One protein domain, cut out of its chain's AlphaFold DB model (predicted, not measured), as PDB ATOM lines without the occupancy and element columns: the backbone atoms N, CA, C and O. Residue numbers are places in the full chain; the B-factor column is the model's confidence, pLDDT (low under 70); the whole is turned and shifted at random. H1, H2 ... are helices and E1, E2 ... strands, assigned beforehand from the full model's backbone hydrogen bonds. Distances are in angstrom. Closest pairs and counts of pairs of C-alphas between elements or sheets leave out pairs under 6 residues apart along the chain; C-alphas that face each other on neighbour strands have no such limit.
ATOM      1  N   ASP A  14      18.281   7.700  -9.959       56.41
ATOM      2  CA  ASP A  14      19.105   7.075 -11.003       56.41
ATOM      3  C   ASP A  14      19.533   8.039 -12.128       56.41
ATOM      4  O   ASP A  14      20.491   7.760 -12.847       56.41
ATOM      5  N   PHE A  15      18.877   9.192 -12.273       56.97
ATOM      6  CA  PHE A  15      19.225  10.221 -13.265       56.97
ATOM      7  C   PHE A  15      19.569  11.575 -12.625       56.97
ATOM      8  O   PHE A  15      19.531  12.607 -13.294       56.97
ATOM      9  N   ILE A  16      19.900  11.574 -11.328       52.75
ATOM     10  CA  ILE A  16      20.293  12.775 -10.574       52.75
ATOM     11  C   ILE A  16      21.755  13.165 -10.821       52.75
ATOM     12  O   ILE A  16      22.089  14.348 -10.781       52.75
ATOM     13  N   ASP A  17      22.632  12.206 -11.122       47.72
ATOM     14  CA  ASP A  17      24.060  12.481 -11.299       47.72
ATOM     15  C   ASP A  17      24.399  12.817 -12.763       47.72
ATOM     16  O   ASP A  17      24.057  12.082 -13.693       47.72
ATOM     17  N   ASN A  18      25.081  13.952 -12.939       42.38
ATOM     18  CA  ASN A  18      25.368  14.622 -14.208       42.38
ATOM     19  C   ASN A  18      25.922  13.682 -15.288       42.38
ATOM     20  O   ASN A  18      27.102  13.335 -15.296       42.38
ATOM     21  N   SER A  19      25.095  13.355 -16.277       44.38
ATOM     22  CA  SER A  19      25.598  13.086 -17.617       44.38
ATOM     23  C   SER A  19      25.319  14.290 -18.495       44.38
ATOM     24  O   SER A  19      24.157  14.636 -18.697       44.38
ATOM     25  N   ASP A  20      26.387  14.880 -19.033       40.66
ATOM     26  CA  ASP A  20      26.327  15.975 -20.013       40.66
ATOM     27  C   ASP A  20      25.676  15.506 -21.325       40.66
ATOM     28  O   ASP A  20      26.360  15.142 -22.283       40.66
ATOM     29  N   ILE A  21      24.357  15.377 -21.339       42.75
ATOM     30  CA  ILE A  21      23.575  15.133 -22.549       42.75
ATOM     31  C   ILE A  21      23.081  16.488 -22.988       42.75
ATOM     32  O   ILE A  21      22.432  17.162 -22.203       42.75
ATOM     33  N   THR A  22      23.414  16.861 -24.218       39.38
ATOM     34  CA  THR A  22      23.134  18.173 -24.795       39.38
ATOM     35  C   THR A  22      22.054  18.008 -25.869       39.38
ATOM     36  O   THR A  22      22.360  17.566 -26.974       39.38
ATOM     37  N   THR A  23      20.788  18.321 -25.578       42.59
ATOM     38  CA  THR A  23      19.672  18.283 -26.545       42.59
ATOM     39  C   THR A  23      18.846  19.559 -26.512       42.59
ATOM     40  O   THR A  23      18.412  19.979 -25.453       42.59
ATOM     41  N   ALA A  24      18.589  20.183 -27.659       36.25
ATOM     42  CA  ALA A  24      17.818  21.427 -27.732       36.25
ATOM     43  C   ALA A  24      16.308  21.214 -27.467       36.25
ATOM     44  O   ALA A  24      15.709  20.305 -28.038       36.25
ATOM     45  N   ARG A  25      15.713  22.090 -26.646       37.31
ATOM     46  CA  ARG A  25      14.279  22.286 -26.340       37.31
ATOM     47  C   ARG A  25      13.836  23.642 -26.895       37.31
ATOM     48  O   ARG A  25      14.561  24.622 -26.722       37.31
ATOM     49  N   PRO A  26      12.682  23.767 -27.558       38.00
ATOM     50  CA  PRO A  26      12.138  25.070 -27.930       38.00
ATOM     51  C   PRO A  26      11.422  25.818 -26.775       38.00
ATOM     52  O   PRO A  26      10.898  25.176 -25.866       38.00
ATOM     53  N   PRO A  27      11.369  27.168 -26.817       38.78
ATOM     54  CA  PRO A  27      12.115  28.004 -27.737       38.78
ATOM     55  C   PRO A  27      13.478  28.286 -27.087       38.78
ATOM     56  O   PRO A  27      13.643  29.268 -26.372       38.78
ATOM     57  N   SER A  28      14.457  27.411 -27.324       42.22
ATOM     58  CA  SER A  28      15.879  27.617 -27.013       42.22
ATOM     59  C   SER A  28      16.352  27.318 -25.579       42.22
ATOM     60  O   SER A  28      17.117  28.093 -25.013       42.22
ATOM     61  N   SER A  29      15.989  26.180 -24.984       44.12
ATOM     62  CA  SER A  29      16.731  25.630 -23.835       44.12
ATOM     63  C   SER A  29      17.416  24.317 -24.195       44.12
ATOM     64  O   SER A  29      16.798  23.325 -24.524       44.12
ATOM     65  N   THR A  30      18.734  24.269 -24.169       46.72
ATOM     66  CA  THR A  30      19.445  22.999 -24.316       46.72
ATOM     67  C   THR A  30      19.305  22.213 -23.010       46.72
ATOM     68  O   THR A  30      19.815  22.669 -21.993       46.72
ATOM     69  N   ILE A  31      18.638  21.053 -23.021       49.31
ATOM     70  CA  ILE A  31      18.790  20.014 -21.995       49.31
ATOM     71  C   ILE A  31      20.270  19.685 -21.974       49.31
ATOM     72  O   ILE A  31      20.775  19.146 -22.946       49.31
ATOM     73  N   THR A  32      20.967  20.106 -20.930       48.34
ATOM     74  CA  THR A  32      22.401  19.849 -20.721       48.34
ATOM     75  C   THR A  32      22.633  18.767 -19.667       48.34
ATOM     76  O   THR A  32      23.736  18.238 -19.553       48.34
ATOM     77  N   ASN A  33      21.594  18.421 -18.901       55.09
ATOM     78  CA  ASN A  33      21.589  17.306 -17.963       55.09
ATOM     79  C   ASN A  33      20.179  16.711 -17.796       55.09
ATOM     80  O   ASN A  33      19.167  17.357 -18.066       55.09
ATOM     81  N   PHE A  34      20.107  15.478 -17.293       60.94
ATOM     82  CA  PHE A  34      18.836  14.783 -17.065       60.94
ATOM     83  C   PHE A  34      17.963  15.376 -15.952       60.94
ATOM     84  O   PHE A  34      16.786  15.041 -15.865       60.94
ATOM     85  N   MET A  35      18.491  16.276 -15.119       58.97
ATOM     86  CA  MET A  35      17.691  16.990 -14.114       58.97
ATOM     87  C   MET A  35      16.672  17.947 -14.730       58.97
ATOM     88  O   MET A  35      15.714  18.332 -14.067       58.97
ATOM     89  N   GLN A  36      16.870  18.321 -15.994       57.12
ATOM     90  CA  GLN A  36      15.916  19.122 -16.755       57.12
ATOM     91  C   GLN A  36      14.726  18.299 -17.266       57.12
ATOM     92  O   GLN A  36      13.781  18.885 -17.792       57.12
ATOM     93  N   LEU A  37      14.758  16.972 -17.085       61.88
ATOM     94  CA  LEU A  37      13.637  16.081 -17.352       61.88
ATOM     95  C   LEU A  37      12.676  16.023 -16.157       61.88
ATOM     96  O   LEU A  37      13.077  16.027 -14.984       61.88
ATOM     97  N   THR A  38      11.385  15.897 -16.442       60.31
ATOM     98  CA  THR A  38      10.356  15.667 -15.427       60.31
ATOM     99  C   THR A  38      10.550  14.311 -14.734       60.31
ATOM    100  O   THR A  38      11.317  13.442 -15.164       60.31
ATOM    101  N   THR A  39       9.856  14.108 -13.616       60.41
ATOM    102  CA  THR A  39       9.874  12.839 -12.872       60.41
ATOM    103  C   THR A  39       9.430  11.661 -13.741       60.41
ATOM    104  O   THR A  39      10.041  10.592 -13.699       60.41
ATOM    105  N   PHE A  40       8.392  11.854 -14.560       63.25
ATOM    106  CA  PHE A  40       7.861  10.806 -15.429       63.25
ATOM    107  C   PHE A  40       8.855  10.426 -16.533       63.25
ATOM    108  O   PHE A  40       9.084   9.248 -16.790       63.25
ATOM    109  N   GLU A  41       9.516  11.415 -17.128       64.50
ATOM    110  CA  GLU A  41      10.524  11.221 -18.177       64.50
ATOM    111  C   GLU A  41      11.751  10.454 -17.664       64.50
ATOM    112  O   GLU A  41      12.288   9.579 -18.346       64.50
ATOM    113  N   ARG A  42      12.165  10.710 -16.418       69.81
ATOM    114  CA  ARG A  42      13.255   9.961 -15.774       69.81
ATOM    115  C   ARG A  42      12.882   8.523 -15.448       69.81
ATOM    116  O   ARG A  42      13.691   7.630 -15.681       69.81
ATOM    117  N   LEU A  43      11.659   8.272 -14.974       69.56
ATOM    118  CA  LEU A  43      11.169   6.907 -14.732       69.56
ATOM    119  C   LEU A  43      11.228   6.060 -16.011       69.56
ATOM    120  O   LEU A  43      11.625   4.895 -16.008       69.56
ATOM    121  N   ARG A  44      10.875   6.692 -17.121       72.62
ATOM    122  CA  ARG A  44      10.852   6.127 -18.463       72.62
ATOM    123  C   ARG A  44      12.281   5.847 -18.963       72.62
ATOM    124  O   ARG A  44      12.597   4.734 -19.388       72.62
ATOM    125  N   LEU A  45      13.224   6.771 -18.816       76.25
ATOM    126  CA  LEU A  45      14.635   6.455 -19.095       76.25
ATOM    127  C   LEU A  45      15.183   5.329 -18.203       76.25
ATOM    128  O   LEU A  45      15.979   4.513 -18.673       76.25
ATOM    129  N   ALA A  46      14.708   5.216 -16.959       77.06
ATOM    130  CA  ALA A  46      15.089   4.136 -16.052       77.06
ATOM    131  C   ALA A  46      14.690   2.756 -16.590       77.06
ATOM    132  O   ALA A  46      15.460   1.801 -16.491       77.06
ATOM    133  N   GLU A  47      13.510   2.639 -17.198       81.44
ATOM    134  CA  GLU A  47      13.050   1.398 -17.828       81.44
ATOM    135  C   GLU A  47      13.916   1.017 -19.048       81.44
ATOM    136  O   GLU A  47      14.282  -0.154 -19.191       81.44
ATOM    137  N   HIS A  48      14.333   1.990 -19.871       86.19
ATOM    138  CA  HIS A  48      15.289   1.754 -20.967       86.19
ATOM    139  C   HIS A  48      16.664   1.322 -20.452       86.19
ATOM    140  O   HIS A  48      17.248   0.384 -20.994       86.19
ATOM    141  N   LEU A  49      17.159   1.949 -19.381       85.62
ATOM    142  CA  LEU A  49      18.413   1.570 -18.734       85.62
ATOM    143  C   LEU A  49      18.370   0.117 -18.243       85.62
ATOM    144  O   LEU A  49      19.295  -0.645 -18.512       85.62
ATOM    145  N   ARG A  50      17.288  -0.308 -17.579       83.62
ATOM    146  CA  ARG A  50      17.145  -1.704 -17.124       83.62
ATOM    147  C   ARG A  50      17.112  -2.689 -18.290       83.62
ATOM    148  O   ARG A  50      17.754  -3.736 -18.224       83.62
ATOM    149  N   ALA A  51      16.386  -2.366 -19.358       86.12
ATOM    150  CA  ALA A  51      16.360  -3.195 -20.559       86.12
ATOM    151  C   ALA A  51      17.748  -3.287 -21.213       86.12
ATOM    152  O   ALA A  51      18.174  -4.369 -21.615       86.12
ATOM    153  N   TRP A  52      18.474  -2.170 -21.267       89.38
ATOM    154  CA  TRP A  52      19.828  -2.113 -21.804       89.38
ATOM    155  C   TRP A  52      20.806  -2.940 -20.963       89.38
ATOM    156  O   TRP A  52      21.515  -3.771 -21.524       89.38
ATOM    157  N   VAL A  53      20.790  -2.803 -19.630       87.38
ATOM    158  CA  VAL A  53      21.623  -3.612 -18.718       87.38
ATOM    159  C   VAL A  53      21.319  -5.093 -18.893       87.38
ATOM    160  O   VAL A  53      22.239  -5.890 -19.017       87.38
ATOM    161  N   LYS A  54      20.040  -5.467 -19.005       87.12
ATOM    162  CA  LYS A  54      19.656  -6.859 -19.254       87.12
ATOM    163  C   LYS A  54      20.319  -7.431 -20.513       87.12
ATOM    164  O   LYS A  54      20.832  -8.545 -20.494       87.12
ATOM    165  N   VAL A  55      20.308  -6.670 -21.606       87.19
ATOM    166  CA  VAL A  55      20.885  -7.086 -22.896       87.19
ATOM    167  C   VAL A  55      22.414  -7.080 -22.861       87.19
ATOM    168  O   VAL A  55      23.064  -7.973 -23.408       87.19
ATOM    169  N   VAL A  56      23.009  -6.064 -22.243       86.69
ATOM    170  CA  VAL A  56      24.455  -5.862 -22.268       86.69
ATOM    171  C   VAL A  56      25.155  -6.732 -21.232       86.69
ATOM    172  O   VAL A  56      26.133  -7.377 -21.579       86.69
ATOM    173  N   ASP A  57      24.654  -6.847 -20.016       86.75
ATOM    174  CA  ASP A  57      25.323  -7.628 -18.976       86.75
ATOM    175  C   ASP A  57      24.794  -9.080 -18.903       86.75
ATOM    176  O   ASP A  57      25.323  -9.893 -18.156       86.75
ATOM    177  N   LYS A  58      23.836  -9.444 -19.779       80.25
ATOM    178  CA  LYS A  58      23.244 -10.793 -19.918       80.25
ATOM    179  C   LYS A  58      22.596 -11.302 -18.627       80.25
ATOM    180  O   LYS A  58      22.721 -12.467 -18.270       80.25
ATOM    181  N   GLU A  59      21.884 -10.418 -17.945       77.50
ATOM    182  CA  GLU A  59      21.233 -10.748 -16.682       77.50
ATOM    183  C   GLU A  59      19.918 -11.511 -16.906       77.50
ATOM    184  O   GLU A  59      19.004 -11.040 -17.594       77.50
ATOM    185  N   ASP A  60      19.785 -12.679 -16.276       71.62
ATOM    186  CA  ASP A  60      18.582 -13.516 -16.393       71.62
ATOM    187  C   ASP A  60      17.377 -12.939 -15.634       71.62
ATOM    188  O   ASP A  60      16.218 -13.230 -15.959       71.62
ATOM    189  N   ALA A  61      17.624 -12.060 -14.659       74.88
ATOM    190  CA  ALA A  61      16.580 -11.422 -13.873       74.88
ATOM    191  C   ALA A  61      15.593 -10.628 -14.750       74.88
ATOM    192  O   ALA A  61      15.882 -10.172 -15.869       74.88
ATOM    193  N   LYS A  62      14.362 -10.444 -14.257       74.81
ATOM    194  CA  LYS A  62      13.422  -9.541 -14.933       74.81
ATOM    195  C   LYS A  62      14.006  -8.133 -14.890       74.81
ATOM    196  O   LYS A  62      14.547  -7.738 -13.865       74.81
ATOM    197  N   ALA A  63      13.856  -7.365 -15.972       71.00
ATOM    198  CA  ALA A  63      14.485  -6.048 -16.079       71.00
ATOM    199  C   ALA A  63      14.190  -5.174 -14.847       71.00
ATOM    200  O   ALA A  63      15.114  -4.629 -14.268       71.00
ATOM    201  N   HIS A  64      12.940  -5.141 -14.368       69.19
ATOM    202  CA  HIS A  64      12.524  -4.378 -13.180       69.19
ATOM    203  C   HIS A  64      13.125  -4.842 -11.838       69.19
ATOM    204  O   HIS A  64      13.009  -4.114 -10.861       69.19
ATOM    205  N   GLN A  65      13.738  -6.027 -11.777       72.75
ATOM    206  CA  GLN A  65      14.397  -6.577 -10.585       72.75
ATOM    207  C   GLN A  65      15.901  -6.274 -10.555       72.75
ATOM    208  O   GLN A  65      16.561  -6.575  -9.565       72.75
ATOM    209  N   LEU A  66      16.453  -5.702 -11.632       75.50
ATOM    210  CA  LEU A  66      17.876  -5.399 -11.726       75.50
ATOM    211  C   LEU A  66      18.257  -4.238 -10.812       75.50
ATOM    212  O   LEU A  66      17.669  -3.156 -10.879       75.50
ATOM    213  N   THR A  67      19.298  -4.445 -10.007       79.88
ATOM    214  CA  THR A  67      19.946  -3.371  -9.256       79.88
ATOM    215  C   THR A  67      20.812  -2.538 -10.199       79.88
ATOM    216  O   THR A  67      21.759  -3.033 -10.811       79.88
ATOM    217  N   ILE A  68      20.495  -1.250 -10.320       80.38
ATOM    218  CA  ILE A  68      21.227  -0.333 -11.193       80.38
ATOM    219  C   ILE A  68      22.402   0.298 -10.440       80.38
ATOM    220  O   ILE A  68      22.241   0.998  -9.440       80.38
ATOM    221  N   THR A  69      23.614   0.064 -10.949       80.12
ATOM    222  CA  THR A  69      24.851   0.618 -10.389       80.12
ATOM    223  C   THR A  69      25.221   1.951 -11.045       80.12
ATOM    224  O   THR A  69      24.792   2.264 -12.157       80.12
ATOM    225  N   LYS A  70      26.106   2.727 -10.400       75.12
ATOM    226  CA  LYS A  70      26.658   3.964 -10.989       75.12
ATOM    227  C   LYS A  70      27.381   3.704 -12.314       75.12
ATOM    228  O   LYS A  70      27.317   4.530 -13.222       75.12
ATOM    229  N   ASN A  71      28.021   2.544 -12.446       80.81
ATOM    230  CA  ASN A  71      28.691   2.144 -13.680       80.81
ATOM    231  C   ASN A  71      27.697   1.853 -14.817       80.81
ATOM    232  O   ASN A  71      27.947   2.250 -15.952       80.81
ATOM    233  N   HIS A  72      26.552   1.220 -14.520       83.38
ATOM    234  CA  HIS A  72      25.491   0.996 -15.514       83.38
ATOM    235  C   HIS A  72      24.982   2.322 -16.081       83.38
ATOM    236  O   HIS A  72      24.914   2.483 -17.297       83.38
ATOM    237  N   ARG A  73      24.710   3.291 -15.195       78.69
ATOM    238  CA  ARG A  73      24.294   4.648 -15.572       78.69
ATOM    239  C   ARG A  73      25.324   5.311 -16.483       78.69
ATOM    240  O   ARG A  73      24.980   5.777 -17.562       78.69
ATOM    241  N   LYS A  74      26.601   5.296 -16.083       78.31
ATOM    242  CA  LYS A  74      27.694   5.893 -16.863       78.31
ATOM    243  C   LYS A  74      27.766   5.326 -18.287       78.31
ATOM    244  O   LYS A  74      27.715   6.106 -19.233       78.31
ATOM    245  N   ARG A  75      27.827   3.998 -18.434       84.50
ATOM    246  CA  ARG A  75      27.934   3.331 -19.746       84.50
ATOM    247  C   ARG A  75      26.716   3.608 -20.624       84.50
ATOM    248  O   ARG A  75      26.866   3.959 -21.783       84.50
ATOM    249  N   PHE A  76      25.508   3.509 -20.069       83.12
ATOM    250  CA  PHE A  76      24.286   3.815 -20.815       83.12
ATOM    251  C   PHE A  76      24.256   5.268 -21.307       83.12
ATOM    252  O   PHE A  76      23.862   5.540 -22.438       83.12
ATOM    253  N   ASN A  77      24.729   6.204 -20.485       74.94
ATOM    254  CA  ASN A  77      24.793   7.612 -20.859       74.94
ATOM    255  C   ASN A  77      25.849   7.874 -21.938       74.94
ATOM    256  O   ASN A  77      25.611   8.689 -22.823       74.94
ATOM    257  N   GLU A  78      26.994   7.192 -21.892       77.31
ATOM    258  CA  GLU A  78      27.997   7.230 -22.964       77.31
ATOM    259  C   GLU A  78      27.400   6.733 -24.287       77.31
ATOM    260  O   GLU A  78      27.511   7.426 -25.290       77.31
ATOM    261  N   GLU A  79      26.652   5.631 -24.274       79.94
ATOM    262  CA  GLU A  79      25.969   5.093 -25.463       79.94
ATOM    263  C   GLU A  79      24.913   6.052 -26.021       79.94
ATOM    264  O   GLU A  79      24.751   6.191 -27.234       79.94
ATOM    265  N   LEU A  80      24.189   6.769 -25.158       73.75
ATOM    266  CA  LEU A  80      23.274   7.816 -25.610       73.75
ATOM    267  C   LEU A  80      24.019   8.963 -26.315       73.75
ATOM    268  O   LEU A  80      23.465   9.519 -27.265       73.75
ATOM    269  N   LYS A  81      25.253   9.278 -25.888       66.50
ATOM    270  CA  LYS A  81      26.097  10.379 -26.394       66.50
ATOM    271  C   LYS A  81      26.971  10.031 -27.598       66.50
ATOM    272  O   LYS A  81      27.260  10.931 -28.381       66.50
ATOM    273  N   GLU A  82      27.429   8.786 -27.727       58.22
ATOM    274  CA  GLU A  82      28.447   8.369 -28.714       58.22
ATOM    275  C   GLU A  82      28.025   8.685 -30.159       58.22
ATOM    276  O   GLU A  82      28.845   8.940 -31.032       58.22
ATOM    277  N   ASP A  83      26.721   8.825 -30.371       50.88
ATOM    278  CA  ASP A  83      26.082   9.101 -31.650       50.88
ATOM    279  C   ASP A  83      25.396  10.485 -31.627       50.88
ATOM    280  O   ASP A  83      24.273  10.640 -32.097       50.88
ATOM    281  N   SER A  84      26.056  11.469 -30.998       45.50
ATOM    282  CA  SER A  84      25.648  12.852 -30.635       45.50
ATOM    283  C   SER A  84      24.869  13.699 -31.669       45.50
ATOM    284  O   SER A  84      24.542  14.858 -31.413       45.50
ATOM    285  N   PRO A 133      42.804 -24.453 -47.669       70.12
ATOM    286  CA  PRO A 133      41.888 -24.574 -46.539       70.12
ATOM    287  C   PRO A 133      40.461 -24.862 -47.021       70.12
ATOM    288  O   PRO A 133      40.030 -24.318 -48.033       70.12
ATOM    289  N   ALA A 134      39.734 -25.692 -46.272       69.75
ATOM    290  CA  ALA A 134      38.309 -25.950 -46.466       69.75
ATOM    291  C   ALA A 134      37.505 -25.308 -45.328       69.75
ATOM    292  O   ALA A 134      37.936 -25.319 -44.174       69.75
ATOM    293  N   PHE A 135      36.323 -24.774 -45.642       74.75
ATOM    294  CA  PHE A 135      35.488 -24.059 -44.673       74.75
ATOM    295  C   PHE A 135      34.117 -24.706 -44.527       74.75
ATOM    296  O   PHE A 135      33.464 -25.007 -45.523       74.75
ATOM    297  N   VAL A 136      33.646 -24.850 -43.288       79.25
ATOM    298  CA  VAL A 136      32.277 -25.288 -42.987       79.25
ATOM    299  C   VAL A 136      31.396 -24.060 -42.805       79.25
ATOM    300  O   VAL A 136      31.688 -23.197 -41.985       79.25
ATOM    301  N   THR A 137      30.312 -23.982 -43.567       78.12
ATOM    302  CA  THR A 137      29.273 -22.957 -43.438       78.12
ATOM    303  C   THR A 137      27.991 -23.601 -42.937       78.12
ATOM    304  O   THR A 137      27.656 -24.716 -43.331       78.12
ATOM    305  N   ILE A 138      27.257 -22.883 -42.093       81.69
ATOM    306  CA  ILE A 138      25.928 -23.291 -41.642       81.69
ATOM    307  C   ILE A 138      24.892 -22.437 -42.338       81.69
ATOM    308  O   ILE A 138      24.975 -21.211 -42.311       81.69
ATOM    309  N   ASN A 139      23.890 -23.094 -42.912       82.19
ATOM    310  CA  ASN A 139      22.710 -22.424 -43.426       82.19
ATOM    311  C   ASN A 139      21.507 -22.808 -42.576       82.19
ATOM    312  O   ASN A 139      21.269 -23.981 -42.284       82.19
ATOM    313  N   LYS A 140      20.735 -21.793 -42.198       82.38
ATOM    314  CA  LYS A 140      19.474 -21.935 -41.475       82.38
ATOM    315  C   LYS A 140      18.354 -21.465 -42.392       82.38
ATOM    316  O   LYS A 140      18.458 -20.400 -42.996       82.38
ATOM    317  N   THR A 141      17.275 -22.231 -42.471       76.19
ATOM    318  CA  THR A 141      16.037 -21.802 -43.131       76.19
ATOM    319  C   THR A 141      14.927 -21.749 -42.094       76.19
ATOM    320  O   THR A 141      14.642 -22.737 -41.424       76.19
ATOM    321  N   ILE A 142      14.358 -20.555 -41.919       66.00
ATOM    322  CA  ILE A 142      13.308 -20.239 -40.945       66.00
ATOM    323  C   ILE A 142      12.262 -19.415 -41.711       66.00
ATOM    324  O   ILE A 142      12.616 -18.396 -42.303       66.00
ATOM    325  N   GLY A 143      10.999 -19.852 -41.774       66.19
ATOM    326  CA  GLY A 143       9.955 -19.129 -42.518       66.19
ATOM    327  C   GLY A 143       8.850 -20.019 -43.095       66.19
ATOM    328  O   GLY A 143       8.356 -20.906 -42.415       66.19
ATOM    329  N   ARG A 144       8.444 -19.774 -44.354       57.75
ATOM    330  CA  ARG A 144       7.299 -20.435 -45.037       57.75
ATOM    331  C   ARG A 144       7.482 -21.939 -45.336       57.75
ATOM    332  O   ARG A 144       6.694 -22.497 -46.091       57.75
ATOM    333  N   GLY A 145       8.511 -22.578 -44.795       69.12
ATOM    334  CA  GLY A 145       8.787 -24.001 -44.974       69.12
ATOM    335  C   GLY A 145       9.261 -24.633 -43.670       69.12
ATOM    336  O   GLY A 145       9.481 -23.932 -42.683       69.12
ATOM    337  N   GLU A 146       9.418 -25.956 -43.681       77.06
ATOM    338  CA  GLU A 146       9.972 -26.696 -42.546       77.06
ATOM    339  C   GLU A 146      11.333 -26.113 -42.135       77.06
ATOM    340  O   GLU A 146      12.172 -25.873 -43.012       77.06
ATOM    341  N   PRO A 147      11.567 -25.886 -40.830       81.50
ATOM    342  CA  PRO A 147      12.866 -25.463 -40.335       81.50
ATOM    343  C   PRO A 147      13.952 -26.456 -40.751       81.50
ATOM    344  O   PRO A 147      13.822 -27.655 -40.509       81.50
ATOM    345  N   LYS A 148      15.035 -25.972 -41.368       84.88
ATOM    346  CA  LYS A 148      16.183 -26.822 -41.734       84.88
ATOM    347  C   LYS A 148      17.499 -26.155 -41.387       84.88
ATOM    348  O   LYS A 148      17.665 -24.945 -41.573       84.88
ATOM    349  N   VAL A 149      18.437 -26.982 -40.938       85.25
ATOM    350  CA  VAL A 149      19.844 -26.636 -40.731       85.25
ATOM    351  C   VAL A 149      20.670 -27.504 -41.673       85.25
ATOM    352  O   VAL A 149      20.579 -28.729 -41.609       85.25
ATOM    353  N   SER A 150      21.452 -26.884 -42.557       84.44
ATOM    354  CA  SER A 150      22.392 -27.587 -43.435       84.44
ATOM    355  C   SER A 150      23.826 -27.131 -43.190       84.44
ATOM    356  O   SER A 150      24.078 -26.009 -42.745       84.44
ATOM    357  N   PHE A 151      24.763 -28.031 -43.485       82.94
ATOM    358  CA  PHE A 151      26.195 -27.783 -43.403       82.94
ATOM    359  C   PHE A 151      26.777 -27.882 -44.806       82.94
ATOM    360  O   PHE A 151      26.769 -28.963 -45.395       82.94
ATOM    361  N   ASP A 152      27.302 -26.769 -45.306       78.25
ATOM    362  CA  ASP A 152      27.920 -26.697 -46.623       78.25
ATOM    363  C   ASP A 152      29.424 -26.502 -46.465       78.25
ATOM    364  O   ASP A 152      29.880 -25.594 -45.768       78.25
ATOM    365  N   PHE A 153      30.209 -27.327 -47.147       73.12
ATOM    366  CA  PHE A 153      31.648 -27.129 -47.247       73.12
ATOM    367  C   PHE A 153      31.909 -26.219 -48.449       73.12
ATOM    368  O   PHE A 153      31.650 -26.598 -49.592       73.12
ATOM    369  N   LYS A 154      32.330 -24.974 -48.196       59.69
ATOM    370  CA  LYS A 154      32.645 -24.016 -49.266       59.69
ATOM    371  C   LYS A 154      34.030 -24.311 -49.847       59.69
ATOM    372  O   LYS A 154      34.921 -24.751 -49.128       59.69
ATOM    373  N   ASP A 155      34.151 -24.003 -51.142       54.81
ATOM    374  CA  ASP A 155      35.174 -24.370 -52.136       54.81
ATOM    375  C   ASP A 155      34.798 -25.574 -53.019       54.81
ATOM    376  O   ASP A 155      34.598 -26.695 -52.565       54.81
ATOM    377  N   ASN A 156      34.691 -25.274 -54.323       46.78
ATOM    378  CA  ASN A 156      33.781 -25.829 -55.345       46.78
ATOM    379  C   ASN A 156      33.640 -27.357 -55.515       46.78
ATOM    380  O   ASN A 156      32.875 -27.766 -56.385       46.78
ATOM    381  N   LEU A 157      34.365 -28.203 -54.786       49.22
ATOM    382  CA  LEU A 157      34.394 -29.653 -55.008       49.22
ATOM    383  C   LEU A 157      34.677 -30.493 -53.742       49.22
ATOM    384  O   LEU A 157      34.870 -31.699 -53.873       49.22
ATOM    385  N   ALA A 158      34.745 -29.899 -52.545       53.91
ATOM    386  CA  ALA A 158      35.052 -30.639 -51.319       53.91
ATOM    387  C   ALA A 158      33.775 -31.221 -50.691       53.91
ATOM    388  O   ALA A 158      33.146 -30.600 -49.837       53.91
ATOM    389  N   THR A 159      33.373 -32.427 -51.092       58.72
ATOM    390  CA  THR A 159      32.573 -33.277 -50.197       58.72
ATOM    391  C   THR A 159      33.445 -33.665 -48.995       58.72
ATOM    392  O   THR A 159      34.665 -33.793 -49.119       58.72
ATOM    393  N   SER A 160      32.846 -33.813 -47.806       64.81
ATOM    394  CA  SER A 160      33.576 -34.040 -46.541       64.81
ATOM    395  C   SER A 160      34.520 -35.250 -46.567       64.81
ATOM    396  O   SER A 160      35.466 -35.315 -45.791       64.81
ATOM    397  N   GLU A 161      34.265 -36.194 -47.470       69.31
ATOM    398  CA  GLU A 161      35.070 -37.392 -47.735       69.31
ATOM    399  C   GLU A 161      36.470 -37.105 -48.315       69.31
ATOM    400  O   GLU A 161      37.355 -37.948 -48.201       69.31
ATOM    401  N   PHE A 162      36.700 -35.925 -48.904       69.31
ATOM    402  CA  PHE A 162      37.992 -35.539 -49.495       69.31
ATOM    403  C   PHE A 162      38.804 -34.573 -48.626       69.31
ATOM    404  O   PHE A 162      39.846 -34.079 -49.061       69.31
ATOM    405  N   ILE A 163      38.330 -34.273 -47.416       71.12
ATOM    406  CA  ILE A 163      39.012 -33.379 -46.482       71.12
ATOM    407  C   ILE A 163      39.887 -34.217 -45.550       71.12
ATOM    408  O   ILE A 163      39.419 -35.160 -44.915       71.12
ATOM    409  N   GLN A 164      41.165 -33.853 -45.456       72.56
ATOM    410  CA  GLN A 164      42.038 -34.353 -44.401       72.56
ATOM    411  C   GLN A 164      41.735 -33.574 -43.120       72.56
ATOM    412  O   GLN A 164      41.881 -32.353 -43.084       72.56
ATOM    413  N   TRP A 165      41.277 -34.279 -42.091       73.88
ATOM    414  CA  TRP A 165      40.891 -33.679 -40.820       73.88
ATOM    415  C   TRP A 165      42.060 -33.698 -39.837       73.88
ATOM    416  O   TRP A 165      42.676 -34.742 -39.632       73.88
ATOM    417  N   ASP A 166      42.313 -32.562 -39.188       71.25
ATOM    418  CA  ASP A 166      43.245 -32.487 -38.054       71.25
ATOM    419  C   ASP A 166      42.646 -33.116 -36.780       71.25
ATOM    420  O   ASP A 166      43.368 -33.527 -35.874       71.25
ATOM    421  N   ASP A 167      41.313 -33.187 -36.701       73.06
ATOM    422  CA  ASP A 167      40.564 -33.765 -35.585       73.06
ATOM    423  C   ASP A 167      40.212 -35.237 -35.889       73.06
ATOM    424  O   ASP A 167      39.612 -35.502 -36.937       73.06
ATOM    425  N   PRO A 168      40.520 -36.202 -34.998       71.44
ATOM    426  CA  PRO A 168      40.167 -37.611 -35.195       71.44
ATOM    427  C   PRO A 168      38.652 -37.860 -35.258       71.44
ATOM    428  O   PRO A 168      38.228 -38.878 -35.798       71.44
ATOM    429  N   LEU A 169      37.834 -36.935 -34.742       72.31
ATOM    430  CA  LEU A 169      36.371 -36.958 -34.850       72.31
ATOM    431  C   LEU A 169      35.853 -36.341 -36.164       72.31
ATOM    432  O   LEU A 169      34.645 -36.179 -36.335       72.31
ATOM    433  N   GLY A 170      36.756 -35.964 -37.074       81.75
ATOM    434  CA  GLY A 170      36.461 -35.665 -38.468       81.75
ATOM    435  C   GLY A 170      35.405 -34.582 -38.694       81.75
ATOM    436  O   GLY A 170      35.436 -33.493 -38.109       81.75
ATOM    437  N   ALA A 171      34.463 -34.881 -39.589       79.00
ATOM    438  CA  ALA A 171      33.456 -33.938 -40.058       79.00
ATOM    439  C   ALA A 171      32.427 -33.577 -38.974       79.00
ATOM    440  O   ALA A 171      31.953 -32.441 -38.931       79.00
ATOM    441  N   GLU A 172      32.070 -34.513 -38.095       83.12
ATOM    442  CA  GLU A 172      31.078 -34.329 -37.034       83.12
ATOM    443  C   GLU A 172      31.542 -33.292 -36.010       83.12
ATOM    444  O   GLU A 172      30.793 -32.370 -35.678       83.12
ATOM    445  N   SER A 173      32.801 -33.387 -35.568       84.06
ATOM    446  CA  SER A 173      33.401 -32.396 -34.665       84.06
ATOM    447  C   SER A 173      33.429 -31.007 -35.302       84.06
ATOM    448  O   SER A 173      33.064 -30.014 -34.667       84.06
ATOM    449  N   MET A 174      33.770 -30.921 -36.591       83.44
ATOM    450  CA  MET A 174      33.801 -29.641 -37.302       83.44
ATOM    451  C   MET A 174      32.408 -29.034 -37.498       83.44
ATOM    452  O   MET A 174      32.250 -27.826 -37.327       83.44
ATOM    453  N   LYS A 175      31.382 -29.850 -37.769       85.19
ATOM    454  CA  LYS A 175      29.981 -29.398 -37.800       85.19
ATOM    455  C   LYS A 175      29.535 -28.871 -36.433       85.19
ATOM    456  O   LYS A 175      28.941 -27.797 -36.365       85.19
ATOM    457  N   ALA A 176      29.872 -29.566 -35.344       85.62
ATOM    458  CA  ALA A 176      29.549 -29.121 -33.989       85.62
ATOM    459  C   ALA A 176      30.238 -27.789 -33.630       85.62
ATOM    460  O   ALA A 176      29.588 -26.880 -33.111       85.62
ATOM    461  N   LYS A 177      31.526 -27.635 -33.964       85.50
ATOM    462  CA  LYS A 177      32.280 -26.383 -33.757       85.50
ATOM    463  C   LYS A 177      31.707 -25.231 -34.580       85.50
ATOM    464  O   LYS A 177      31.474 -24.156 -34.031       85.50
ATOM    465  N   ALA A 178      31.429 -25.460 -35.865       85.00
ATOM    466  CA  ALA A 178      30.803 -24.464 -36.731       85.00
ATOM    467  C   ALA A 178      29.442 -24.018 -36.174       85.00
ATOM    468  O   ALA A 178      29.108 -22.837 -36.224       85.00
ATOM    469  N   MET A 179      28.676 -24.946 -35.590       89.75
ATOM    470  CA  MET A 179      27.367 -24.661 -34.997       89.75
ATOM    471  C   MET A 179      27.484 -23.786 -33.764       89.75
ATOM    472  O   MET A 179      26.811 -22.761 -33.689       89.75
ATOM    473  N   ALA A 180      28.384 -24.134 -32.847       87.44
ATOM    474  CA  ALA A 180      28.651 -23.312 -31.675       87.44
ATOM    475  C   ALA A 180      29.096 -21.890 -32.067       87.44
ATOM    476  O   ALA A 180      28.620 -20.916 -31.490       87.44
ATOM    477  N   GLN A 181      29.957 -21.760 -33.082       86.69
ATOM    478  CA  GLN A 181      30.408 -20.459 -33.588       86.69
ATOM    479  C   GLN A 181      29.276 -19.646 -34.225       86.69
ATOM    480  O   GLN A 181      29.135 -18.460 -33.934       86.69
ATOM    481  N   ASN A 182      28.452 -20.274 -35.064       88.44
ATOM    482  CA  ASN A 182      27.294 -19.631 -35.679       88.44
ATOM    483  C   ASN A 182      26.299 -19.129 -34.626       88.44
ATOM    484  O   ASN A 182      25.836 -17.995 -34.705       88.44
ATOM    485  N   ASP A 183      25.988 -19.955 -33.628       90.62
ATOM    486  CA  ASP A 183      25.033 -19.608 -32.575       90.62
ATOM    487  C   ASP A 183      25.575 -18.505 -31.656       90.62
ATOM    488  O   ASP A 183      24.831 -17.600 -31.270       90.62
ATOM    489  N   MET A 184      26.880 -18.508 -31.377       89.19
ATOM    490  CA  MET A 184      27.560 -17.411 -30.684       89.19
ATOM    491  C   MET A 184      27.462 -16.097 -31.473       89.19
ATOM    492  O   MET A 184      27.049 -15.083 -30.912       89.19
ATOM    493  N   HIS A 185      27.764 -16.124 -32.774       86.25
ATOM    494  CA  HIS A 185      27.684 -14.944 -33.638       86.25
ATOM    495  C   HIS A 185      26.245 -14.417 -33.778       86.25
ATOM    496  O   HIS A 185      26.016 -13.206 -33.775       86.25
ATOM    497  N   GLU A 186      25.254 -15.308 -33.867       86.81
ATOM    498  CA  GLU A 186      23.830 -14.953 -33.865       86.81
ATOM    499  C   GLU A 186      23.450 -14.227 -32.567       86.81
ATOM    500  O   GLU A 186      22.827 -13.165 -32.603       86.81
ATOM    501  N   CYS A 187      23.859 -14.771 -31.417       87.50
ATOM    502  CA  CYS A 187      23.610 -14.154 -30.117       87.50
ATOM    503  C   CYS A 187      24.237 -12.760 -30.021       87.50
ATOM    504  O   CYS A 187      23.596 -11.836 -29.523       87.50
ATOM    505  N   GLU A 188      25.469 -12.593 -30.499       87.75
ATOM    506  CA  GLU A 188      26.152 -11.296 -30.529       87.75
ATOM    507  C   GLU A 188      25.451 -10.300 -31.456       87.75
ATOM    508  O   GLU A 188      25.184  -9.167 -31.053       87.75
ATOM    509  N   SER A 189      25.074 -10.735 -32.659       85.88
ATOM    510  CA  SER A 189      24.376  -9.903 -33.644       85.88
ATOM    511  C   SER A 189      23.025  -9.419 -33.114       85.88
ATOM    512  O   SER A 189      22.719  -8.228 -33.167       85.88
ATOM    513  N   ILE A 190      22.230 -10.321 -32.530       86.56
ATOM    514  CA  ILE A 190      20.921  -9.987 -31.953       86.56
ATOM    515  C   ILE A 190      21.065  -9.120 -30.703       86.56
ATOM    516  O   ILE A 190      20.264  -8.208 -30.491       86.56
ATOM    517  N   ARG A 191      22.097  -9.351 -29.886       88.12
ATOM    518  CA  ARG A 191      22.418  -8.490 -28.745       88.12
ATOM    519  C   ARG A 191      22.721  -7.064 -29.200       88.12
ATOM    520  O   ARG A 191      22.144  -6.137 -28.639       88.12
ATOM    521  N   ASN A 192      23.561  -6.890 -30.219       86.88
ATOM    522  CA  ASN A 192      23.883  -5.573 -30.771       86.88
ATOM    523  C   ASN A 192      22.642  -4.904 -31.377       86.88
ATOM    524  O   ASN A 192      22.343  -3.761 -31.041       86.88
ATOM    525  N   PHE A 193      21.848  -5.644 -32.155       85.38
ATOM    526  CA  PHE A 193      20.580  -5.156 -32.699       85.38
ATOM    527  C   PHE A 193      19.619  -4.673 -31.600       85.38
ATOM    528  O   PHE A 193      19.061  -3.579 -31.679       85.38
ATOM    529  N   ASN A 194      19.433  -5.467 -30.543       87.38
ATOM    530  CA  ASN A 194      18.570  -5.105 -29.420       87.38
ATOM    531  C   ASN A 194      19.111  -3.899 -28.646       87.38
ATOM    532  O   ASN A 194      18.336  -3.012 -28.289       87.38
ATOM    533  N   LYS A 195      20.428  -3.845 -28.415       88.12
ATOM    534  CA  LYS A 195      21.111  -2.706 -27.790       88.12
ATOM    535  C   LYS A 195      20.820  -1.420 -28.568       88.12
ATOM    536  O   LYS A 195      20.318  -0.462 -27.983       88.12
ATOM    537  N   GLU A 196      21.055  -1.415 -29.879       84.69
ATOM    538  CA  GLU A 196      20.788  -0.266 -30.754       84.69
ATOM    539  C   GLU A 196      19.308   0.121 -30.765       84.69
ATOM    540  O   GLU A 196      18.971   1.302 -30.686       84.69
ATOM    541  N   ARG A 197      18.404  -0.862 -30.806       84.88
ATOM    542  CA  ARG A 197      16.957  -0.626 -30.791       84.88
ATOM    543  C   ARG A 197      16.497   0.052 -29.498       84.88
ATOM    544  O   ARG A 197      15.687   0.977 -29.564       84.88
ATOM    545  N   ILE A 198      17.023  -0.367 -28.343       85.06
ATOM    546  CA  ILE A 198      16.745   0.263 -27.041       85.06
ATOM    547  C   ILE A 198      17.291   1.693 -27.018       85.06
ATOM    548  O   ILE A 198      16.561   2.611 -26.647       85.06
ATOM    549  N   ILE A 199      18.538   1.901 -27.450       81.94
ATOM    550  CA  ILE A 199      19.155   3.234 -27.494       81.94
ATOM    551  C   ILE A 199      18.360   4.166 -28.414       81.94
ATOM    552  O   ILE A 199      17.988   5.263 -28.007       81.94
ATOM    553  N   LYS A 200      18.009   3.722 -29.622       79.69
ATOM    554  CA  LYS A 200      17.194   4.498 -30.564       79.69
ATOM    555  C   LYS A 200      15.818   4.844 -29.995       79.69
ATOM    556  O   LYS A 200      15.370   5.975 -30.154       79.69
ATOM    557  N   SER A 201      15.169   3.903 -29.310       81.56
ATOM    558  CA  SER A 201      13.894   4.149 -28.626       81.56
ATOM    559  C   SER A 201      14.027   5.217 -27.536       81.56
ATOM    560  O   SER A 201      13.271   6.186 -27.539       81.56
ATOM    561  N   ALA A 202      15.039   5.104 -26.670       77.44
ATOM    562  CA  ALA A 202      15.300   6.084 -25.614       77.44
ATOM    563  C   ALA A 202      15.546   7.488 -26.190       77.44
ATOM    564  O   ALA A 202      15.024   8.479 -25.688       77.44
ATOM    565  N   ARG A 203      16.306   7.568 -27.285       75.12
ATOM    566  CA  ARG A 203      16.598   8.814 -27.998       75.12
ATOM    567  C   ARG A 203      15.359   9.448 -28.622       75.12
ATOM    568  O   ARG A 203      15.134  10.639 -28.430       75.12
ATOM    569  N   ASN A 204      14.552   8.663 -29.337       73.69
ATOM    570  CA  ASN A 204      13.292   9.139 -29.911       73.69
ATOM    571  C   ASN A 204      12.365   9.677 -28.820       73.69
ATOM    572  O   ASN A 204      11.765  10.729 -28.999       73.69
ATOM    573  N   HIS A 205      12.315   9.001 -27.672       73.12
ATOM    574  CA  HIS A 205      11.520   9.455 -26.543       73.12
ATOM    575  C   HIS A 205      11.988  10.823 -26.024       73.12
ATOM    576  O   HIS A 205      11.170  11.722 -25.863       73.12
ATOM    577  N   ILE A 206      13.300  11.031 -25.845       69.25
ATOM    578  CA  ILE A 206      13.856  12.342 -25.456       69.25
ATOM    579  C   ILE A 206      13.458  13.439 -26.463       69.25
ATOM    580  O   ILE A 206      13.119  14.552 -26.063       69.25
ATOM    581  N   VAL A 207      13.466  13.133 -27.765       67.00
ATOM    582  CA  VAL A 207      13.061  14.068 -28.831       67.00
ATOM    583  C   VAL A 207      11.566  14.393 -28.775       67.00
ATOM    584  O   VAL A 207      11.201  15.566 -28.826       67.00
ATOM    585  N   GLU A 208      10.702  13.383 -28.662       65.31
ATOM    586  CA  GLU A 208       9.246  13.559 -28.557       65.31
ATOM    587  C   GLU A 208       8.878  14.452 -27.368       65.31
ATOM    588  O   GLU A 208       8.093  15.387 -27.515       65.31
ATOM    589  N   LEU A 209       9.515  14.220 -26.218       62.50
ATOM    590  CA  LEU A 209       9.345  15.033 -25.014       62.50
ATOM    591  C   LEU A 209       9.829  16.472 -25.216       62.50
ATOM    592  O   LEU A 209       9.141  17.421 -24.842       62.50
ATOM    593  N   SER A 210      10.986  16.650 -25.862       57.00
ATOM    594  CA  SER A 210      11.509  17.980 -26.193       57.00
ATOM    595  C   SER A 210      10.540  18.779 -27.077       57.00
ATOM    596  O   SER A 210      10.355  19.981 -26.872       57.00
ATOM    597  N   ASN A 211       9.882  18.107 -28.028       58.09
ATOM    598  CA  ASN A 211       8.928  18.716 -28.956       58.09
ATOM    599  C   ASN A 211       7.565  19.030 -28.317       58.09
ATOM    600  O   ASN A 211       6.938  20.015 -28.702       58.09
ATOM    601  N   ALA A 212       7.102  18.220 -27.361       57.66
ATOM    602  CA  ALA A 212       5.806  18.413 -26.702       57.66
ATOM    603  C   ALA A 212       5.762  19.664 -25.803       57.66
ATOM    604  O   ALA A 212       4.687  20.211 -25.549       57.66
ATOM    605  N   GLY A 213       6.923  20.145 -25.339       51.94
ATOM    606  CA  GLY A 213       6.997  21.213 -24.343       51.94
ATOM    607  C   GLY A 213       6.439  20.766 -22.984       51.94
ATOM    608  O   GLY A 213       5.876  19.688 -22.835       51.94
ATOM    609  N   THR A 214       6.606  21.588 -21.946       49.31
ATOM    610  CA  THR A 214       6.039  21.314 -20.611       49.31
ATOM    611  C   THR A 214       4.534  21.569 -20.607       49.31
ATOM    612  O   THR A 214       4.071  22.527 -19.994       49.31
ATOM    613  N   HIS A 215       3.762  20.739 -21.303       46.41
ATOM    614  CA  HIS A 215       2.348  20.590 -21.001       46.41
ATOM    615  C   HIS A 215       2.223  19.543 -19.898       46.41
ATOM    616  O   HIS A 215       2.247  18.340 -20.135       46.41
ATOM    617  N   PRO A 228      10.918  -1.204 -26.563       79.44
ATOM    618  CA  PRO A 228      10.681  -2.024 -27.741       79.44
ATOM    619  C   PRO A 228      10.782  -3.513 -27.406       79.44
ATOM    620  O   PRO A 228      11.642  -3.937 -26.633       79.44
ATOM    621  N   GLU A 229       9.936  -4.320 -28.044       82.38
ATOM    622  CA  GLU A 229      10.053  -5.774 -27.971       82.38
ATOM    623  C   GLU A 229      11.419  -6.221 -28.508       82.38
ATOM    624  O   GLU A 229      11.843  -5.815 -29.595       82.38
ATOM    625  N   LEU A 230      12.121  -7.040 -27.725       83.81
ATOM    626  CA  LEU A 230      13.469  -7.492 -28.044       83.81
ATOM    627  C   LEU A 230      13.420  -8.730 -28.933       83.81
ATOM    628  O   LEU A 230      12.714  -9.697 -28.638       83.81
ATOM    629  N   SER A 231      14.223  -8.718 -29.991       85.56
ATOM    630  CA  SER A 231      14.402  -9.877 -30.856       85.56
ATOM    631  C   SER A 231      15.093 -11.002 -30.092       85.56
ATOM    632  O   SER A 231      15.980 -10.755 -29.269       85.56
ATOM    633  N   ARG A 232      14.714 -12.249 -30.374       86.38
ATOM    634  CA  ARG A 232      15.378 -13.436 -29.825       86.38
ATOM    635  C   ARG A 232      16.259 -14.078 -30.894       86.38
ATOM    636  O   ARG A 232      15.853 -14.095 -32.057       86.38
ATOM    637  N   PRO A 233      17.443 -14.593 -30.527       86.50
ATOM    638  CA  PRO A 233      18.266 -15.326 -31.471       86.50
ATOM    639  C   PRO A 233      17.564 -16.615 -31.882       86.50
ATOM    640  O   PRO A 233      16.888 -17.248 -31.070       86.50
ATOM    641  N   THR A 234      17.741 -17.005 -33.144       87.62
ATOM    642  CA  THR A 234      17.289 -18.317 -33.616       87.62
ATOM    643  C   THR A 234      18.497 -19.229 -33.779       87.62
ATOM    644  O   THR A 234      19.248 -19.134 -34.759       87.62
ATOM    645  N   LEU A 235      18.703 -20.086 -32.778       90.50
ATOM    646  CA  LEU A 235      19.877 -20.947 -32.670       90.50
ATOM    647  C   LEU A 235      19.731 -22.182 -33.563       90.50
ATOM    648  O   LEU A 235      18.685 -22.833 -33.576       90.50
ATOM    649  N   ALA A 236      20.792 -22.524 -34.294       88.75
ATOM    650  CA  ALA A 236      20.854 -23.741 -35.098       88.75
ATOM    651  C   ALA A 236      20.651 -24.985 -34.225       88.75
ATOM    652  O   ALA A 236      19.938 -25.908 -34.624       88.75
ATOM    653  N   LEU A 237      21.229 -24.990 -33.019       91.50
ATOM    654  CA  LEU A 237      21.079 -26.097 -32.080       91.50
ATOM    655  C   LEU A 237      19.619 -26.326 -31.670       91.50
ATOM    656  O   LEU A 237      19.176 -27.471 -31.590       91.50
ATOM    657  N   ASP A 238      18.865 -25.256 -31.421       91.38
ATOM    658  CA  ASP A 238      17.464 -25.372 -31.004       91.38
ATOM    659  C   ASP A 238      16.584 -25.886 -32.144       91.38
ATOM    660  O   ASP A 238      15.733 -26.749 -31.919       91.38
ATOM    661  N   ILE A 239      16.852 -25.450 -33.381       89.56
ATOM    662  CA  ILE A 239      16.190 -25.999 -34.573       89.56
ATOM    663  C   ILE A 239      16.481 -27.502 -34.701       89.56
ATOM    664  O   ILE A 239      15.564 -28.292 -34.917       89.56
ATOM    665  N   LEU A 240      17.736 -27.934 -34.531       89.25
ATOM    666  CA  LEU A 240      18.086 -29.357 -34.612       89.25
ATOM    667  C   LEU A 240      17.421 -30.193 -33.515       89.25
ATOM    668  O   LEU A 240      16.949 -31.295 -33.792       89.25
ATOM    669  N   LYS A 241      17.332 -29.674 -32.284       91.62
ATOM    670  CA  LYS A 241      16.590 -30.332 -31.197       91.62
ATOM    671  C   LYS A 241      15.110 -30.483 -31.541       91.62
ATOM    672  O   LYS A 241      14.539 -31.537 -31.276       91.62
ATOM    673  N   GLN A 242      14.506 -29.457 -32.141       90.19
ATOM    674  CA  GLN A 242      13.114 -29.503 -32.581       90.19
ATOM    675  C   GLN A 242      12.901 -30.588 -33.644       90.19
ATOM    676  O   GLN A 242      12.022 -31.430 -33.472       90.19
ATOM    677  N   ILE A 243      13.746 -30.616 -34.681       89.44
ATOM    678  CA  ILE A 243      13.699 -31.632 -35.745       89.44
ATOM    679  C   ILE A 243      13.871 -33.037 -35.155       89.44
ATOM    680  O   ILE A 243      13.135 -33.959 -35.496       89.44
ATOM    681  N   HIS A 244      14.826 -33.216 -34.241       91.31
ATOM    682  CA  HIS A 244      15.060 -34.509 -33.603       91.31
ATOM    683  C   HIS A 244      13.846 -34.983 -32.793       91.31
ATOM    684  O   HIS A 244      13.446 -36.140 -32.907       91.31
ATOM    685  N   ALA A 245      13.233 -34.091 -32.010       92.00
ATOM    686  CA  ALA A 245      12.045 -34.412 -31.226       92.00
ATOM    687  C   ALA A 245      10.842 -34.773 -32.111       92.00
ATOM    688  O   ALA A 245      10.079 -35.677 -31.774       92.00
ATOM    689  N   GLU A 246      10.667 -34.087 -33.241       90.94
ATOM    690  CA  GLU A 246       9.628 -34.404 -34.222       90.94
ATOM    691  C   GLU A 246       9.856 -35.776 -34.862       90.94
ATOM    692  O   GLU A 246       8.958 -36.619 -34.838       90.94
ATOM    693  N   ASN A 247      11.079 -36.057 -35.317       92.44
ATOM    694  CA  ASN A 247      11.438 -37.362 -35.871       92.44
ATOM    695  C   ASN A 247      11.229 -38.493 -34.858       92.44
ATOM    696  O   ASN A 247      10.701 -39.542 -35.216       92.44
ATOM    697  N   ALA A 248      11.577 -38.281 -33.586       94.19
ATOM    698  CA  ALA A 248      11.339 -39.265 -32.533       94.19
ATOM    699  C   ALA A 248       9.841 -39.581 -32.358       94.19
ATOM    700  O   ALA A 248       9.477 -40.741 -32.177       94.19
ATOM    701  N   ARG A 249       8.959 -38.575 -32.466       94.00
ATOM    702  CA  ARG A 249       7.500 -38.789 -32.431       94.00
ATOM    703  C   ARG A 249       7.007 -39.575 -33.641       94.00
ATOM    704  O   ARG A 249       6.172 -40.457 -33.475       94.00
ATOM    705  N   ILE A 250       7.520 -39.264 -34.833       92.94
ATOM    706  CA  ILE A 250       7.165 -39.975 -36.070       92.94
ATOM    707  C   ILE A 250       7.570 -41.448 -35.966       92.94
ATOM    708  O   ILE A 250       6.763 -42.321 -36.278       92.94
ATOM    709  N   ILE A 251       8.786 -41.724 -35.484       94.62
ATOM    710  CA  ILE A 251       9.286 -43.090 -35.280       94.62
ATOM    711  C   ILE A 251       8.395 -43.841 -34.287       94.62
ATOM    712  O   ILE A 251       7.894 -44.908 -34.622       94.62
TER     713      ILE A 251
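This is residues 14 to 84, 133 to 215 and 228 to 251 of the 263 residues of an uncharacterized protein of Gibberella zeae (UniProt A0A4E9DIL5). One very long helix, H3, is the spine of an elongated shape, with a separate cluster of parts near each of its ends. Near its beginning the strand hairpin of E3 and E4 packs on it together with H4, whose residues 244 to 251 stick out; along its second half H1 lies side by side with it, H2 crosses both, and the small hairpin of E1 and E2 sits near the far end. The 178 printed residues hold four named helices and four named strands in the order E1 E2 H1 H2 E3 E4 H3 H4; each two-stranded sheet is antiparallel, and the class is mostly helix. The whole is only just loose, close to extended, with a radius of gyration of the C-alphas of 23.5 A and spans of 71 by 40 by 31 A.

E3, residues 135 to 141, is 19.6 A long, and E4, residues 148 to 154, is 18.3 A long. H3, residues 170 to 212, runs 63.3 A from C-alpha 170 at (36.461, -35.665, -38.468) to C-alpha 212 at (5.806, 18.413, -26.702). H4, residues 236 to 251, is 22.5 A long and ends at C-alpha 251 at (9.286, -43.090, -35.280). H1, residues 39 to 57, is 26.4 A long, and H2, residues 70 to 81, is 16.7 A long. E1, residues 23 to 25, and E2, residues 29 to 31, measure 6.7 A and 6.3 A.

E3 and E4 form a hairpin, antiparallel at 155 degrees, with N 139 and O 150 within hydrogen-bond range at 2.9 A. The closest C-alphas of E3 and H3 are those of Val 136 and Ala 178, 6.5 A apart. The closest of E4 and H4 are those of Val 149 and Ala 236, 6.4 A apart. H3 is the hub, touching three other helices. With its residues 179 to 183 alone it touches H4, closest at the C-alphas of Asp 183 and Ala 236, 6.4 A, at a steep tilt of 61 degrees, opposite ways. Its residues 191 to 209 touch H1, closest at Lys 195 and Trp 52, 6.2 A between C-alphas, at a shallow tilt of 11 degrees, opposite ways. H2 touches H1, about perpendicular at 82 degrees, with the C-alphas of Phe 76 and Leu 49 closest at 6.6 A. H2 and H3 only just touch, with 3 pairs of C-alphas within 8 A, closest at Leu 80 and Ile 199, 6.4 A. The hairpin of E1 and E2, antiparallel at 142 degrees, has N 23 and O 31 within hydrogen-bond range at 2.8 A; the C-alphas of Arg 25 and Ser 210, the closest of E1 and H3, are 5.1 A apart. H1 and H4 are apart. In H1, H2, H3 and H4 every O i to N i+4 pair is within hydrogen-bond range.

The two C-alphas farthest apart, those of Phe 162 and His 215, are 72.3 A from each other. Residues 85 to 132 and 216 to 227 are not printed, and the gaps between C-alphas across these cuts are 43.8 A and 25.0 A. The links from H1 to H2 and from E4 to H3 are long. The mean pLDDT of the printed part is 73.6, and 59 residues are under 70, among them residues 14 to 43, 154 to 162 and 206 to 215.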